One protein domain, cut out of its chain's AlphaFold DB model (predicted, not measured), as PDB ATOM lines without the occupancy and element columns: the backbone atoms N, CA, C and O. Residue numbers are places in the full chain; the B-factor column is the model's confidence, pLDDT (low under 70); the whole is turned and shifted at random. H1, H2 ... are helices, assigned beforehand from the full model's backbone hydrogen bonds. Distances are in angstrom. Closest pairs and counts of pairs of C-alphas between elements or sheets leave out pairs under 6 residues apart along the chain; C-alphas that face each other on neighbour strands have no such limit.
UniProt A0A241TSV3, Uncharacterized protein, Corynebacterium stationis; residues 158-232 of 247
ATOM      1  N   PHE A 158     -33.082 -49.205 -25.283       87.62
ATOM      2  CA  PHE A 158     -32.723 -47.794 -25.107       87.62
ATOM      3  C   PHE A 158     -31.415 -47.417 -25.803       87.62
ATOM      4  O   PHE A 158     -31.253 -46.261 -26.200       87.62
ATOM      5  N   ASP A 159     -30.549 -48.390 -26.078       87.19
ATOM      6  CA  ASP A 159     -29.347 -48.195 -26.893       87.19
ATOM      7  C   ASP A 159     -29.679 -47.711 -28.317       87.19
ATOM      8  O   ASP A 159     -28.877 -47.028 -28.960       87.19
ATOM      9  N   TYR A 160     -30.898 -47.974 -28.804       88.50
ATOM     10  CA  TYR A 160     -31.374 -47.497 -30.103       88.50
ATOM     11  C   TYR A 160     -31.972 -46.084 -30.074       88.50
ATOM     12  O   TYR A 160     -32.247 -45.534 -31.142       88.50
ATOM     13  N   ILE A 161     -32.135 -45.450 -28.904       89.62
ATOM     14  CA  ILE A 161     -32.690 -44.088 -28.803       89.62
ATOM     15  C   ILE A 161     -31.797 -43.088 -29.536       89.62
ATOM     16  O   ILE A 161     -32.291 -42.310 -30.353       89.62
ATOM     17  N   LEU A 162     -30.486 -43.107 -29.277       87.56
ATOM     18  CA  LEU A 162     -29.559 -42.166 -29.906       87.56
ATOM     19  C   LEU A 162     -29.557 -42.317 -31.445       87.56
ATOM     20  O   LEU A 162     -29.791 -41.314 -32.126       87.56
ATOM     21  N   PRO A 163     -29.396 -43.528 -32.020       86.06
ATOM     22  CA  PRO A 163     -29.568 -43.748 -33.456       86.06
ATOM     23  C   PRO A 163     -30.926 -43.290 -34.005       86.06
ATOM     24  O   PRO A 163     -30.971 -42.683 -35.074       86.06
ATOM     25  N   ALA A 164     -32.027 -43.534 -33.286       90.50
ATOM     26  CA  ALA A 164     -33.366 -43.137 -33.724       90.50
ATOM     27  C   ALA A 164     -33.529 -41.611 -33.788       90.50
ATOM     28  O   ALA A 164     -34.085 -41.089 -34.756       90.50
ATOM     29  N   VAL A 165     -32.997 -40.883 -32.800       88.75
ATOM     30  CA  VAL A 165     -32.999 -39.413 -32.791       88.75
ATOM     31  C   VAL A 165     -32.186 -38.867 -33.966       88.75
ATOM     32  O   VAL A 165     -32.673 -38.000 -34.691       88.75
ATOM     33  N   ILE A 166     -30.985 -39.401 -34.211       86.12
ATOM     34  CA  ILE A 166     -30.155 -38.986 -35.354       86.12
ATOM     35  C   ILE A 166     -30.839 -39.315 -36.691       86.12
ATOM     36  O   ILE A 166     -30.815 -38.492 -37.606       86.12
ATOM     37  N   GLY A 167     -31.510 -40.464 -36.796       87.50
ATOM     38  CA  GLY A 167     -32.299 -40.836 -37.973       87.50
ATOM     39  C   GLY A 167     -33.464 -39.876 -38.237       87.50
ATOM     40  O   GLY A 167     -33.666 -39.446 -39.372       87.50
ATOM     41  N   ALA A 168     -34.195 -39.473 -37.195       87.69
ATOM     42  CA  ALA A 168     -35.260 -38.479 -37.318       87.69
ATOM     43  C   ALA A 168     -34.722 -37.111 -37.775       87.69
ATOM     44  O   ALA A 168     -35.302 -36.485 -38.665       87.69
ATOM     45  N   VAL A 169     -33.581 -36.673 -37.227       85.38
ATOM     46  CA  VAL A 169     -32.904 -35.438 -37.657       85.38
ATOM     47  C   VAL A 169     -32.457 -35.532 -39.117       85.38
ATOM     48  O   VAL A 169     -32.639 -34.578 -39.868       85.38
ATOM     49  N   PHE A 170     -31.931 -36.679 -39.559       85.56
ATOM     50  CA  PHE A 170     -31.574 -36.892 -40.963       85.56
ATOM     51  C   PHE A 170     -32.780 -36.700 -41.889       85.56
ATOM     52  O   PHE A 170     -32.693 -35.962 -42.870       85.56
ATOM     53  N   VAL A 171     -33.925 -37.301 -41.554       86.44
ATOM     54  CA  VAL A 171     -35.166 -37.139 -42.329       86.44
ATOM     55  C   VAL A 171     -35.618 -35.677 -42.338       86.44
ATOM     56  O   VAL A 171     -35.971 -35.146 -43.390       86.44
ATOM     57  N   GLN A 172     -35.559 -34.993 -41.195       84.12
ATOM     58  CA  GLN A 172     -35.876 -33.567 -41.113       84.12
ATOM     59  C   GLN A 172     -34.988 -32.730 -42.051       84.12
ATOM     60  O   GLN A 172     -35.494 -31.872 -42.778       84.12
ATOM     61  N   LEU A 173     -33.679 -32.996 -42.076       80.75
ATOM     62  CA  LEU A 173     -32.731 -32.310 -42.956       80.75
ATOM     63  C   LEU A 173     -32.973 -32.627 -44.434       80.75
ATOM     64  O   LEU A 173     -32.940 -31.721 -45.265       80.75
ATOM     65  N   ALA A 174     -33.287 -33.880 -44.762       83.31
ATOM     66  CA  ALA A 174     -33.637 -34.298 -46.116       83.31
ATOM     67  C   ALA A 174     -34.810 -33.487 -46.691       83.31
ATOM     68  O   ALA A 174     -34.737 -32.966 -47.808       83.31
ATOM     69  N   PHE A 175     -35.880 -33.321 -45.907       81.94
ATOM     70  CA  PHE A 175     -37.039 -32.522 -46.313       81.94
ATOM     71  C   PHE A 175     -36.724 -31.030 -46.434       81.94
ATOM     72  O   PHE A 175     -37.305 -30.341 -47.276       81.94
ATOM     73  N   MET A 176     -35.797 -30.530 -45.620       75.69
ATOM     74  CA  MET A 176     -35.389 -29.131 -45.633       75.69
ATOM     75  C   MET A 176     -34.556 -28.774 -46.871       75.69
ATOM     76  O   MET A 176     -34.815 -27.749 -47.499       75.69
ATOM     77  N   VAL A 177     -33.594 -29.622 -47.252       74.75
ATOM     78  CA  VAL A 177     -32.677 -29.367 -48.379       74.75
ATOM     79  C   VAL A 177     -33.378 -29.506 -49.739       74.75
ATOM     80  O   VAL A 177     -32.968 -28.874 -50.708       74.75
ATOM     81  N   LYS A 178     -34.461 -30.296 -49.829       76.38
ATOM     82  CA  LYS A 178     -35.231 -30.538 -51.071       76.38
ATOM     83  C   LYS A 178     -34.383 -31.048 -52.254       76.38
ATOM     84  O   LYS A 178     -34.801 -30.947 -53.408       76.38
ATOM     85  N   ASP A 179     -33.221 -31.636 -51.974       81.94
ATOM     86  CA  ASP A 179     -32.353 -32.318 -52.940       81.94
ATOM     87  C   ASP A 179     -32.398 -33.826 -52.668       81.94
ATOM     88  O   ASP A 179     -31.590 -34.388 -51.921       81.94
ATOM     89  N   ALA A 180     -33.406 -34.484 -53.244       83.94
ATOM     90  CA  ALA A 180     -33.656 -35.905 -53.022       83.94
ATOM     91  C   ALA A 180     -32.489 -36.784 -53.503       83.94
ATOM     92  O   ALA A 180     -32.194 -37.797 -52.875       83.94
ATOM     93  N   ILE A 181     -31.795 -36.388 -54.578       85.75
ATOM     94  CA  ILE A 181     -30.681 -37.171 -55.129       85.75
ATOM     95  C   ILE A 181     -29.497 -37.122 -54.169       85.75
ATOM     96  O   ILE A 181     -29.004 -38.172 -53.766       85.75
ATOM     97  N   SER A 182     -29.081 -35.923 -53.749       85.44
ATOM     98  CA  SER A 182     -27.988 -35.757 -52.781       85.44
ATOM     99  C   SER A 182     -28.297 -36.440 -51.441       85.44
ATOM    100  O   SER A 182     -27.447 -37.112 -50.855       85.44
ATOM    101  N   THR A 183     -29.559 -36.381 -51.002       86.94
ATOM    102  CA  THR A 183     -30.023 -37.087 -49.799       86.94
ATOM    103  C   THR A 183     -29.861 -38.603 -49.933       86.94
ATOM    104  O   THR A 183     -29.275 -39.235 -49.058       86.94
ATOM    105  N   VAL A 184     -30.337 -39.203 -51.029       90.81
ATOM    106  CA  VAL A 184     -30.218 -40.654 -51.250       90.81
ATOM    107  C   VAL A 184     -28.753 -41.064 -51.390       90.81
ATOM    108  O   VAL A 184     -28.350 -42.076 -50.822       90.81
ATOM    109  N   VAL A 185     -27.936 -40.268 -52.085       89.44
ATOM    110  CA  VAL A 185     -26.497 -40.524 -52.225       89.44
ATOM    111  C   VAL A 185     -25.803 -40.511 -50.866       89.44
ATOM    112  O   VAL A 185     -25.049 -41.437 -50.577       89.44
ATOM    113  N   SER A 186     -26.080 -39.523 -50.011       88.44
ATOM    114  CA  SER A 186     -25.488 -39.455 -48.668       88.44
ATOM    115  C   SER A 186     -25.873 -40.660 -47.803       88.44
ATOM    116  O   SER A 186     -25.010 -41.243 -47.145       88.44
ATOM    117  N   LEU A 187     -27.137 -41.099 -47.872       91.12
ATOM    118  CA  LEU A 187     -27.629 -42.282 -47.167       91.12
ATOM    119  C   LEU A 187     -26.934 -43.561 -47.650       91.12
ATOM    120  O   LEU A 187     -26.410 -44.327 -46.843       91.12
ATOM    121  N   VAL A 188     -26.902 -43.784 -48.966       93.69
ATOM    122  CA  VAL A 188     -26.289 -44.978 -49.563       93.69
ATOM    123  C   VAL A 188     -24.785 -45.004 -49.293       93.69
ATOM    124  O   VAL A 188     -24.265 -46.037 -48.876       93.69
ATOM    125  N   LEU A 189     -24.084 -43.878 -49.461       92.00
ATOM    126  CA  LEU A 189     -22.658 -43.779 -49.142       92.00
ATOM    127  C   LEU A 189     -22.389 -44.037 -47.660       92.00
ATOM    128  O   LEU A 189     -21.436 -44.746 -47.348       92.00
ATOM    129  N   GLY A 190     -23.220 -43.511 -46.759       88.94
ATOM    130  CA  GLY A 190     -23.116 -43.774 -45.324       88.94
ATOM    131  C   GLY A 190     -23.243 -45.261 -45.002       88.94
ATOM    132  O   GLY A 190     -22.377 -45.818 -44.330       88.94
ATOM    133  N   ILE A 191     -24.265 -45.924 -45.552       91.12
ATOM    134  CA  ILE A 191     -24.482 -47.370 -45.390       91.12
ATOM    135  C   ILE A 191     -23.283 -48.158 -45.930       91.12
ATOM    136  O   ILE A 191     -22.748 -49.015 -45.231       91.12
ATOM    137  N   LEU A 192     -22.815 -47.856 -47.143       93.06
ATOM    138  CA  LEU A 192     -21.673 -48.551 -47.741       93.06
ATOM    139  C   LEU A 192     -20.387 -48.337 -46.936       93.06
ATOM    140  O   LEU A 192     -19.639 -49.284 -46.701       93.06
ATOM    141  N   CYS A 193     -20.130 -47.119 -46.466       89.81
ATOM    142  CA  CYS A 193     -18.945 -46.844 -45.666       89.81
ATOM    143  C   CYS A 193     -18.981 -47.601 -44.330       89.81
ATOM    144  O   CYS A 193     -17.983 -48.196 -43.938       89.81
ATOM    145  N   VAL A 194     -20.123 -47.635 -43.643       87.25
ATOM    146  CA  VAL A 194     -20.231 -48.300 -42.337       87.25
ATOM    147  C   VAL A 194     -20.234 -49.825 -42.474       87.25
ATOM    148  O   VAL A 194     -19.465 -50.500 -41.796       87.25
ATOM    149  N   PHE A 195     -21.057 -50.385 -43.361       89.69
ATOM    150  CA  PHE A 195     -21.252 -51.838 -43.436       89.69
ATOM    151  C   PHE A 195     -20.270 -52.554 -44.365       89.69
ATOM    152  O   PHE A 195     -20.041 -53.747 -44.185       89.69
ATOM    153  N   VAL A 196     -19.667 -51.856 -45.331       91.50
ATOM    154  CA  VAL A 196     -18.675 -52.446 -46.243       91.50
ATOM    155  C   VAL A 196     -17.275 -51.959 -45.886       91.50
ATOM    156  O   VAL A 196     -16.434 -52.767 -45.504       91.50
ATOM    157  N   LEU A 197     -17.007 -50.651 -45.950       87.56
ATOM    158  CA  LEU A 197     -15.638 -50.136 -45.803       87.56
ATOM    159  C   LEU A 197     -15.061 -50.392 -44.402       87.56
ATOM    160  O   LEU A 197     -13.965 -50.935 -44.289       87.56
ATOM    161  N   VAL A 198     -15.797 -50.053 -43.340       89.06
ATOM    162  CA  VAL A 198     -15.333 -50.257 -41.954       89.06
ATOM    163  C   VAL A 198     -15.307 -51.737 -41.579       89.06
ATOM    164  O   VAL A 198     -14.393 -52.162 -40.876       89.06
ATOM    165  N   SER A 199     -16.250 -52.541 -42.085       88.19
ATOM    166  CA  SER A 199     -16.244 -53.992 -41.850       88.19
ATOM    167  C   SER A 199     -15.013 -54.678 -42.444       88.19
ATOM    168  O   SER A 199     -14.533 -55.646 -41.860       88.19
ATOM    169  N   GLN A 200     -14.525 -54.220 -43.599       88.38
ATOM    170  CA  GLN A 200     -13.350 -54.799 -44.258       88.38
ATOM    171  C   GLN A 200     -12.041 -54.180 -43.748       88.38
ATOM    172  O   GLN A 200     -11.022 -54.861 -43.664       88.38
ATOM    173  N   VAL A 201     -12.059 -52.890 -43.401       89.69
ATOM    174  CA  VAL A 201     -10.887 -52.140 -42.937       89.69
ATOM    175  C   VAL A 201     -11.278 -51.271 -41.734       89.69
ATOM    176  O   VAL A 201     -11.620 -50.098 -41.901       89.69
ATOM    177  N   PRO A 202     -11.177 -51.794 -40.498       83.69
ATOM    178  CA  PRO A 202     -11.585 -51.062 -39.296       83.69
ATOM    179  C   PRO A 202     -10.872 -49.711 -39.115       83.69
ATOM    180  O   PRO A 202     -11.461 -48.751 -38.620       83.69
ATOM    181  N   GLY A 203      -9.627 -49.590 -39.595       84.56
ATOM    182  CA  GLY A 203      -8.857 -48.339 -39.567       84.56
ATOM    183  C   GLY A 203      -9.449 -47.195 -40.407       84.56
ATOM    184  O   GLY A 203      -9.042 -46.048 -40.240       84.56
ATOM    185  N   MET A 204     -10.423 -47.474 -41.280       82.81
ATOM    186  CA  MET A 204     -11.089 -46.465 -42.114       82.81
ATOM    187  C   MET A 204     -12.247 -45.744 -41.406       82.81
ATOM    188  O   MET A 204     -12.791 -44.792 -41.964       82.81
ATOM    189  N   ALA A 205     -12.619 -46.136 -40.180       79.75
ATOM    190  CA  ALA A 205     -13.768 -45.569 -39.463       79.75
ATOM    191  C   ALA A 205     -13.713 -44.035 -39.327       79.75
ATOM    192  O   ALA A 205     -14.716 -43.355 -39.538       79.75
ATOM    193  N   ALA A 206     -12.529 -43.472 -39.067       75.44
ATOM    194  CA  ALA A 206     -12.336 -42.024 -38.955       75.44
ATOM    195  C   ALA A 206     -12.571 -41.263 -40.278       75.44
ATOM    196  O   ALA A 206     -12.848 -40.064 -40.262       75.44
ATOM    197  N   PHE A 207     -12.479 -41.948 -41.421       79.31
ATOM    198  CA  PHE A 207     -12.620 -41.354 -42.751       79.31
ATOM    199  C   PHE A 207     -14.040 -41.456 -43.314       79.31
ATOM    200  O   PHE A 207     -14.338 -40.798 -44.309       79.31
ATOM    201  N   VAL A 208     -14.936 -42.204 -42.662       83.44
ATOM    202  CA  VAL A 208     -16.334 -42.364 -43.091       83.44
ATOM    203  C   VAL A 208     -17.030 -41.012 -43.236       83.44
ATOM    204  O   VAL A 208     -17.583 -40.718 -44.293       83.44
ATOM    205  N   LEU A 209     -16.963 -40.161 -42.207       81.31
ATOM    206  CA  LEU A 209     -17.599 -38.840 -42.229       81.31
ATOM    207  C   LEU A 209     -17.067 -37.954 -43.376       81.31
ATOM    208  O   LEU A 209     -17.884 -37.496 -44.176       81.31
ATOM    209  N   PRO A 210     -15.741 -37.742 -43.530       80.50
ATOM    210  CA  PRO A 210     -15.192 -37.015 -44.675       80.50
ATOM    211  C   PRO A 210     -15.641 -37.560 -46.036       80.50
ATOM    212  O   PRO A 210     -16.033 -36.780 -46.900       80.50
ATOM    213  N   ILE A 211     -15.611 -38.883 -46.230       85.25
ATOM    214  CA  ILE A 211     -15.975 -39.521 -47.503       85.25
ATOM    215  C   ILE A 211     -17.443 -39.252 -47.838       85.25
ATOM    216  O   ILE A 211     -17.755 -38.838 -48.955       85.25
ATOM    217  N   VAL A 212     -18.343 -39.441 -46.868       87.25
ATOM    218  CA  VAL A 212     -19.779 -39.212 -47.058       87.25
ATOM    219  C   VAL A 212     -20.054 -37.740 -47.358       87.25
ATOM    220  O   VAL A 212     -20.786 -37.444 -48.303       87.25
ATOM    221  N   VAL A 213     -19.438 -36.808 -46.626       84.00
ATOM    222  CA  VAL A 213     -19.616 -35.362 -46.849       84.00
ATOM    223  C   VAL A 213     -19.127 -34.953 -48.238       84.00
ATOM    224  O   VAL A 213     -19.876 -34.331 -48.989       84.00
ATOM    225  N   ILE A 214     -17.906 -35.341 -48.620       86.19
ATOM    226  CA  ILE A 214     -17.331 -35.005 -49.932       86.19
ATOM    227  C   ILE A 214     -18.170 -35.611 -51.061       86.19
ATOM    228  O   ILE A 214     -18.484 -34.919 -52.029       86.19
ATOM    229  N   GLY A 215     -18.580 -36.877 -50.930       87.06
ATOM    230  CA  GLY A 215     -19.426 -37.543 -51.921       87.06
ATOM    231  C   GLY A 215     -20.787 -36.866 -52.082       87.06
ATOM    232  O   GLY A 215     -21.258 -36.667 -53.203       87.06
ATOM    233  N   THR A 216     -21.385 -36.428 -50.974       86.69
ATOM    234  CA  THR A 216     -22.657 -35.695 -50.970       86.69
ATOM    235  C   THR A 216     -22.514 -34.341 -51.668       86.69
ATOM    236  O   THR A 216     -23.291 -34.034 -52.574       86.69
ATOM    237  N   ILE A 217     -21.478 -33.564 -51.332       84.62
ATOM    238  CA  ILE A 217     -21.196 -32.266 -51.970       84.62
ATOM    239  C   ILE A 217     -20.973 -32.440 -53.474       84.62
ATOM    240  O   ILE A 217     -21.601 -31.742 -54.270       84.62
ATOM    241  N   ALA A 218     -20.136 -33.403 -53.872       87.00
ATOM    242  CA  ALA A 218     -19.883 -33.696 -55.279       87.00
ATOM    243  C   ALA A 218     -21.191 -34.024 -56.014       87.00
ATOM    244  O   ALA A 218     -21.471 -33.443 -57.063       87.00
ATOM    245  N   SER A 219     -22.034 -34.889 -55.439       85.88
ATOM    246  CA  SER A 219     -23.321 -35.250 -56.039       85.88
ATOM    247  C   SER A 219     -24.243 -34.041 -56.233       85.88
ATOM    248  O   SER A 219     -24.801 -33.864 -57.317       85.88
ATOM    249  N   SER A 220     -24.327 -33.156 -55.236       84.25
ATOM    250  CA  SER A 220     -25.153 -31.950 -55.309       84.25
ATOM    251  C   SER A 220     -24.630 -30.960 -56.358       84.25
ATOM    252  O   SER A 220     -25.413 -30.399 -57.125       84.25
ATOM    253  N   MET A 221     -23.306 -30.814 -56.505       84.50
ATOM    254  CA  MET A 221     -22.705 -29.981 -57.558       84.50
ATOM    255  C   MET A 221     -23.007 -30.502 -58.971       84.50
ATOM    256  O   MET A 221     -23.331 -29.717 -59.870       84.50
ATOM    257  N   PHE A 222     -22.947 -31.821 -59.183       83.56
ATOM    258  CA  PHE A 222     -23.262 -32.430 -60.480       83.56
ATOM    259  C   PHE A 222     -24.751 -32.310 -60.831       83.56
ATOM    260  O   PHE A 222     -25.091 -31.976 -61.968       83.56
ATOM    261  N   VAL A 223     -25.645 -32.544 -59.865       80.56
ATOM    262  CA  VAL A 223     -27.098 -32.411 -60.057       80.56
ATOM    263  C   VAL A 223     -27.488 -30.950 -60.287       80.56
ATOM    264  O   VAL A 223     -28.226 -30.654 -61.231       80.56
ATOM    265  N   GLY A 224     -26.948 -30.025 -59.488       70.94
ATOM    266  CA  GLY A 224     -27.182 -28.588 -59.631       70.94
ATOM    267  C   GLY A 224     -26.744 -28.049 -60.994       70.94
ATOM    268  O   GLY A 224     -27.472 -27.270 -61.612       70.94
ATOM    269  N   SER A 225     -25.612 -28.531 -61.516       67.88
ATOM    270  CA  SER A 225     -25.131 -28.170 -62.856       67.88
ATOM    271  C   SER A 225     -26.078 -28.655 -63.961       67.88
ATOM    272  O   SER A 225     -26.410 -27.881 -64.855       67.88
ATOM    273  N   ARG A 226     -26.605 -29.888 -63.876       61.72
ATOM    274  CA  ARG A 226     -27.564 -30.418 -64.869       61.72
ATOM    275  C   ARG A 226     -28.906 -29.693 -64.853       61.72
ATOM    276  O   ARG A 226     -29.468 -29.437 -65.914       61.72
ATOM    277  N   LYS A 227     -29.418 -29.346 -63.668       61.12
ATOM    278  CA  LYS A 227     -30.695 -28.629 -63.537       61.12
ATOM    279  C   LYS A 227     -30.625 -27.256 -64.212       61.12
ATOM    280  O   LYS A 227     -31.557 -26.881 -64.911       61.12
ATOM    281  N   LYS A 228     -29.488 -26.568 -64.064       59.94
ATOM    282  CA  LYS A 228     -29.213 -25.265 -64.681       59.94
ATOM    283  C   LYS A 228     -29.040 -25.355 -66.205       59.94
ATOM    284  O   LYS A 228     -29.490 -24.467 -66.918       59.94
ATOM    285  N   THR A 229     -28.429 -26.427 -66.714       56.16
ATOM    286  CA  THR A 229     -28.307 -26.675 -68.163       56.16
ATOM    287  C   THR A 229     -29.655 -26.998 -68.814       56.16
ATOM    288  O   THR A 229     -29.939 -26.492 -69.894       56.16
ATOM    289  N   ASN A 230     -30.512 -27.785 -68.159       59.50
ATOM    290  CA  ASN A 230     -31.825 -28.139 -68.709       59.50
ATOM    291  C   ASN A 230     -32.779 -26.939 -68.781       59.50
ATOM    292  O   ASN A 230     -33.442 -26.774 -69.797       59.50
ATOM    293  N   THR A 231     -32.789 -26.060 -67.771       60.34
ATOM    294  CA  THR A 231     -33.606 -24.831 -67.806       60.34
ATOM    295  C   THR A 231     -33.176 -23.873 -68.918       60.34
ATOM    296  O   THR A 231     -34.024 -23.300 -69.587       60.34
ATOM    297  N   VAL A 232     -31.866 -23.741 -69.169       60.62
ATOM    298  CA  VAL A 232     -31.339 -22.901 -70.264       60.62
ATOM    299  C   VAL A 232     -31.680 -23.489 -71.639       60.62
ATOM    300  O   VAL A 232     -31.889 -22.747 -72.596       60.62
TER     301      VAL A 232
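AT A GLANCE: This is residues 158 to 232 of the 247 residues of an uncharacterized protein of Corynebacterium stationis (UniProt A0A241TSV3). H2 and H3 fold into a long helical hairpin, and H1 splays off from H2 as the other arm of a V. H1's residues 158 to 169 and H3's residues 225 to 232 stick out. The printed part has 75 residues, with three named helices, H1, H2 and H3 in order along the chain, and no named strand; its class is all helix, and it is flat and loose, with a radius of gyration of the C-alphas of 14.7 A and spans of 49 by 28 by 14 A.

HOW THE PARTS SIT: H1, residues 158 to 177, is close to but not clearly touching H2, residues 180 to 200, opposite ways at a shallow tilt of 34.8 degrees, only just short of steep; their closest C-alphas, of Ala 174 and Thr 183, are 5.9 A apart. H2 touches H3, residues 202 to 232, opposite ways at a shallow tilt of 23 degrees, as a hairpin; their closest C-alphas, of Ser 186 and Thr 216, are 5.2 A apart. H1 and H3 are apart. O i to N i+4 pairs within hydrogen-bond range number 14 of 16 in H1, 15 of 17 in H2, 23 of 27 in H3.

IN THESE COORDINATES: H1, 29.7 A long, begins at C-alpha 158 (-32.723, -47.794, -25.107). H2, 29.1 A, has a kink near residue 193. H3, 46.3 A, has one near 209 and ends at C-alpha 232 (-31.339, -22.901, -70.264).

THE WHOLE: C-alphas 158 and 232, the farthest apart, are 51.6 A apart. Both links are tight; the printed part has no cut. Residues 225 to 232 have pLDDT under 70.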